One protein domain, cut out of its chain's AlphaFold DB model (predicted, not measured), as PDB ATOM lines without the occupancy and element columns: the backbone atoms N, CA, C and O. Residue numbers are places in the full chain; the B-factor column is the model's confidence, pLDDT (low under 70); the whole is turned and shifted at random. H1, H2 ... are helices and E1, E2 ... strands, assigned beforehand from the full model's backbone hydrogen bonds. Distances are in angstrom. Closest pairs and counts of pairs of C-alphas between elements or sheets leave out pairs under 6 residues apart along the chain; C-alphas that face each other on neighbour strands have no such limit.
ATOM      1  N   LYS A   2     173.950 253.435 319.424       64.94
ATOM      2  CA  LYS A   2     174.099 254.176 318.154       64.94
ATOM      3  C   LYS A   2     172.722 254.646 317.666       64.94
ATOM      4  O   LYS A   2     171.827 253.818 317.488       64.94
ATOM      5  N   GLU A   3     172.549 255.956 317.496       74.50
ATOM      6  CA  GLU A   3     171.328 256.539 316.928       74.50
ATOM      7  C   GLU A   3     171.087 256.008 315.509       74.50
ATOM      8  O   GLU A   3     172.040 255.748 314.764       74.50
ATOM      9  N   TYR A   4     169.816 255.847 315.130       83.50
ATOM     10  CA  TYR A   4     169.478 255.468 313.763       83.50
ATOM     11  C   TYR A   4     169.848 256.600 312.801       83.50
ATOM     12  O   TYR A   4     169.614 257.782 313.073       83.50
ATOM     13  N   HIS A   5     170.464 256.234 311.683       84.81
ATOM     14  CA  HIS A   5     171.022 257.197 310.749       84.81
ATOM     15  C   HIS A   5     169.920 258.005 310.051       84.81
ATOM     16  O   HIS A   5     168.800 257.550 309.832       84.81
ATOM     17  N   LYS A   6     170.241 259.245 309.681       88.94
ATOM     18  CA  LYS A   6     169.339 260.054 308.863       88.94
ATOM     19  C   LYS A   6     169.388 259.555 307.419       88.94
ATOM     20  O   LYS A   6     170.470 259.382 306.866       88.94
ATOM     21  N   ILE A   7     168.221 259.407 306.799       91.12
ATOM     22  CA  ILE A   7     168.111 259.047 305.383       91.12
ATOM     23  C   ILE A   7     168.552 260.237 304.522       91.12
ATOM     24  O   ILE A   7     168.027 261.350 304.655       91.12
ATOM     25  N   GLN A   8     169.512 259.998 303.630       93.19
ATOM     26  CA  GLN A   8     169.975 260.980 302.655       93.19
ATOM     27  C   GLN A   8     169.016 261.022 301.456       93.19
ATOM     28  O   GLN A   8     168.596 259.993 300.935       93.19
ATOM     29  N   THR A   9     168.654 262.224 301.006       94.31
ATOM     30  CA  THR A   9     167.806 262.389 299.812       94.31
ATOM     31  C   THR A   9     168.577 261.973 298.557       94.31
ATOM     32  O   THR A   9     169.702 262.426 298.374       94.31
ATOM     33  N   VAL A  10     167.975 261.158 297.683       95.94
ATOM     34  CA  VAL A  10     168.638 260.564 296.499       95.94
ATOM     35  C   VAL A  10     169.163 261.614 295.514       95.94
ATOM     36  O   VAL A  10     170.301 261.524 295.056       95.94
ATOM     37  N   PHE A  11     168.355 262.630 295.210       97.31
ATOM     38  CA  PHE A  11     168.695 263.686 294.253       97.31
ATOM     39  C   PHE A  11     169.001 265.013 294.947       97.31
ATOM     40  O   PHE A  11     168.541 265.279 296.064       97.31
ATOM     41  N   LYS A  12     169.762 265.871 294.267       96.94
ATOM     42  CA  LYS A  12     169.985 267.259 294.672       96.94
ATOM     43  C   LYS A  12     168.667 268.030 294.685       96.94
ATOM     44  O   LYS A  12     167.685 267.656 294.044       96.94
ATOM     45  N   ARG A  13     168.653 269.130 295.434       96.12
ATOM     46  CA  ARG A  13     167.527 270.062 295.498       96.12
ATOM     47  C   ARG A  13     167.883 271.357 294.785       96.12
ATOM     48  O   ARG A  13     169.012 271.825 294.889       96.12
ATOM     49  N   ASP A  14     166.900 271.934 294.109       95.81
ATOM     50  CA  ASP A  14     167.048 273.215 293.427       95.81
ATOM     51  C   ASP A  14     167.122 274.364 294.445       95.81
ATOM     52  O   ASP A  14     166.137 274.720 295.097       95.81
ATOM     53  N   LEU A  15     168.304 274.964 294.581       94.56
ATOM     54  CA  LEU A  15     168.523 276.063 295.518       94.56
ATOM     55  C   LEU A  15     167.795 277.348 295.094       94.56
ATOM     56  O   LEU A  15     167.425 278.138 295.965       94.56
ATOM     57  N   ALA A  16     167.511 277.537 293.799       94.81
ATOM     58  CA  ALA A  16     166.818 278.724 293.299       94.81
ATOM     59  C   ALA A  16     165.373 278.812 293.821       94.81
ATOM     60  O   ALA A  16     164.844 279.906 294.012       94.81
ATOM     61  N   ASN A  17     164.749 277.670 294.133       94.44
ATOM     62  CA  ASN A  17     163.385 277.604 294.661       94.44
ATOM     63  C   ASN A  17     163.304 277.285 296.162       94.44
ATOM     64  O   ASN A  17     162.258 276.848 296.652       94.44
ATOM     65  N   ARG A  18     164.382 277.553 296.913       92.81
ATOM     66  CA  ARG A  18     164.505 277.220 298.345       92.81
ATOM     67  C   ARG A  18     164.405 275.715 298.600       92.81
ATOM     68  O   ARG A  18     163.792 275.284 299.577       92.81
ATOM     69  N   SER A  19     164.996 274.919 297.713       92.38
ATOM     70  CA  SER A  19     165.116 273.470 297.856       92.38
ATOM     71  C   SER A  19     163.775 272.726 297.875       92.38
ATOM     72  O   SER A  19     163.691 271.620 298.413       92.38
ATOM     73  N   LYS A  20     162.717 273.307 297.301       93.50
ATOM     74  CA  LYS A  20     161.384 272.691 297.226       93.50
ATOM     75  C   LYS A  20     161.344 271.534 296.234       93.50
ATOM     76  O   LYS A  20     160.674 270.541 296.504       93.50
ATOM     77  N   THR A  21     162.094 271.638 295.141       95.69
ATOM     78  CA  THR A  21     162.074 270.652 294.051       95.69
ATOM     79  C   THR A  21     163.347 269.812 294.035       95.69
ATOM     80  O   THR A  21     164.430 270.308 294.351       95.69
ATOM     81  N   LEU A  22     163.208 268.537 293.666       96.69
ATOM     82  CA  LEU A  22     164.324 267.632 293.392       96.69
ATOM     83  C   LEU A  22     164.769 267.768 291.933       96.69
ATOM     84  O   LEU A  22     163.935 267.784 291.031       96.69
ATOM     85  N   LEU A  23     166.078 267.825 291.712       96.44
ATOM     86  CA  LEU A  23     166.698 267.825 290.390       96.44
ATOM     87  C   LEU A  23     166.899 266.368 289.949       96.44
ATOM     88  O   LEU A  23     167.907 265.741 290.270       96.44
ATOM     89  N   LEU A  24     165.890 265.789 289.293       95.31
ATOM     90  CA  LEU A  24     165.905 264.375 288.901       95.31
ATOM     91  C   LEU A  24     167.089 264.068 287.973       95.31
ATOM     92  O   LEU A  24     167.336 264.787 287.010       95.31
ATOM     93  N   GLY A  25     167.814 262.991 288.271       95.31
ATOM     94  CA  GLY A  25     169.041 262.614 287.561       95.31
ATOM     95  C   GLY A  25     170.310 263.284 288.098       95.31
ATOM     96  O   GLY A  25     171.402 262.762 287.885       95.31
ATOM     97  N   GLU A  26     170.193 264.365 288.875       97.12
ATOM     98  CA  GLU A  26     171.318 264.934 289.615       97.12
ATOM     99  C   GLU A  26     171.440 264.269 290.986       97.12
ATOM    100  O   GLU A  26     170.861 264.715 291.979       97.12
ATOM    101  N   TYR A  27     172.187 263.170 291.053       97.69
ATOM    102  CA  TYR A  27     172.389 262.426 292.296       97.69
ATOM    103  C   TYR A  27     173.105 263.267 293.360       97.69
ATOM    104  O   TYR A  27     174.016 264.047 293.066       97.69
ATOM    105  N   SER A  28     172.680 263.119 294.615       97.00
ATOM    106  CA  SER A  28     173.283 263.832 295.747       97.00
ATOM    107  C   SER A  28     174.616 263.225 296.189       97.00
ATOM    108  O   SER A  28     175.409 263.921 296.820       97.00
ATOM    109  N   LEU A  29     174.860 261.960 295.835       96.88
ATOM    110  CA  LEU A  29     176.072 261.198 296.110       96.88
ATOM    111  C   LEU A  29     176.424 260.306 294.903       96.88
ATOM    112  O   LEU A  29     175.506 259.810 294.238       96.88
ATOM    113  N   PRO A  30     177.719 260.070 294.621       97.75
ATOM    114  CA  PRO A  30     178.140 259.194 293.528       97.75
ATOM    115  C   PRO A  30     177.683 257.740 293.722       97.75
ATOM    116  O   PRO A  30     177.366 257.066 292.745       97.75
ATOM    117  N   GLU A  31     177.560 257.264 294.962       97.06
ATOM    118  CA  GLU A  31     177.096 255.911 295.284       97.06
ATOM    119  C   GLU A  31     175.649 255.680 294.827       97.06
ATOM    120  O   GLU A  31     175.331 254.613 294.308       97.06
ATOM    121  N   PHE A  32     174.770 256.684 294.941       96.56
ATOM    122  CA  PHE A  32     173.393 256.570 294.440       96.56
ATOM    123  C   PHE A  32     173.338 256.459 292.922       96.56
ATOM    124  O   PHE A  32     172.514 255.719 292.392       96.56
ATOM    125  N   GLN A  33     174.221 257.174 292.222       97.44
ATOM    126  CA  GLN A  33     174.331 257.047 290.774       97.44
ATOM    127  C   GLN A  33     174.860 255.667 290.386       97.44
ATOM    128  O   GLN A  33     174.340 255.061 289.453       97.44
ATOM    129  N   PHE A  34     175.877 255.180 291.098       97.81
ATOM    130  CA  PHE A  34     176.479 253.873 290.857       97.81
ATOM    131  C   PHE A  34     175.476 252.728 291.062       97.81
ATOM    132  O   PHE A  34     175.433 251.798 290.264       97.81
ATOM    133  N   LEU A  35     174.627 252.820 292.090       96.69
ATOM    134  CA  LEU A  35     173.644 251.792 292.457       96.69
ATOM    135  C   LEU A  35     172.283 251.938 291.754       96.69
ATOM    136  O   LEU A  35     171.352 251.191 292.058       96.69
ATOM    137  N   LYS A  36     172.118 252.901 290.837       95.81
ATOM    138  CA  LYS A  36     170.803 253.233 290.255       95.81
ATOM    139  C   LYS A  36     170.139 252.063 289.514       95.81
ATOM    140  O   LYS A  36     168.916 251.995 289.482       95.81
ATOM    141  N   ASP A  37     170.946 251.177 288.929       96.75
ATOM    142  CA  ASP A  37     170.490 250.045 288.114       96.75
ATOM    143  C   ASP A  37     170.375 248.746 288.940       96.75
ATOM    144  O   ASP A  37     169.997 247.697 288.418       96.75
ATOM    145  N   CYS A  38     170.692 248.794 290.239       97.12
ATOM    146  CA  CYS A  38     170.453 247.679 291.149       97.12
ATOM    147  C   CYS A  38     168.950 247.528 291.450       97.12
ATOM    148  O   CYS A  38     168.203 248.501 291.377       97.12
ATOM    149  N   PRO A  39     168.480 246.335 291.846       97.12
ATOM    150  CA  PRO A  39     167.134 246.178 292.386       97.12
ATOM    151  C   PRO A  39     166.970 246.953 293.699       97.12
ATOM    152  O   PRO A  39     167.774 246.800 294.617       97.12
ATOM    153  N   TRP A  40     165.900 247.743 293.800       94.62
ATOM    154  CA  TRP A  40     165.542 248.489 295.008       94.62
ATOM    155  C   TRP A  40     164.203 248.015 295.558       94.62
ATOM    156  O   TRP A  40     163.278 247.706 294.805       94.62
ATOM    157  N   VAL A  41     164.093 248.014 296.884       94.25
ATOM    158  CA  VAL A  41     162.825 247.843 297.593       94.25
ATOM    159  C   VAL A  41     162.413 249.197 298.149       94.25
ATOM    160  O   VAL A  41     163.237 249.938 298.680       94.25
ATOM    161  N   PHE A  42     161.128 249.507 298.025       93.00
ATOM    162  CA  PHE A  42     160.540 250.720 298.566       93.00
ATOM    163  C   PHE A  42     159.485 250.347 299.594       93.00
ATOM    164  O   PHE A  42     158.641 249.484 299.353       93.00
ATOM    165  N   THR A  43     159.527 251.030 300.726       94.19
ATOM    166  CA  THR A  43     158.508 250.967 301.768       94.19
ATOM    167  C   THR A  43     157.959 252.368 302.006       94.19
ATOM    168  O   THR A  43     158.582 253.374 301.648       94.19
TER     169      THR A  43
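This is residues 2 to 43 of the 131 residues of the protein "RNA_ligase domain-containing protein" of bacterium (UniProt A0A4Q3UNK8). With little regular structure, this is a small hairpin of two strands, E1 and E2, followed by one short helix, H1, while residues 2 to 7 and 37 to 43 stick out. The printed part has 42 residues, of which 14 are in named elements, in the order E1, E2, H1; the sheet, E1 - E2, is antiparallel and the class is mixed. It is loose, with a radius of gyration of the C-alphas of 12.4 A and spans of 31 by 30 by 20 A.

E2, residues 22 to 27, is 9.7 A long. E1, residues 11 to 13, begins with C-alpha 11 at (168.695, 263.686, 294.253). H1, residues 30 to 34, ends with C-alpha 34 at (176.479, 253.873, 290.857).

The hairpin E1 and E2 is antiparallel at 136 degrees; N 12 and O 26 are within hydrogen-bond range at 2.8 A. The closest C-alphas of E2 and H1, Tyr 27 and Gln 33, are 5.9 A apart. E1 and H1 are apart. In H1 every O i to N i+4 pair is within hydrogen-bond range.

The two farthest C-alphas, of Lys 2 and Ala 16, are 35.7 A apart. The printed part has no cut. The link E2 to H1 is tight, E1 to E2 short. Residue 2 alone has pLDDT under 70.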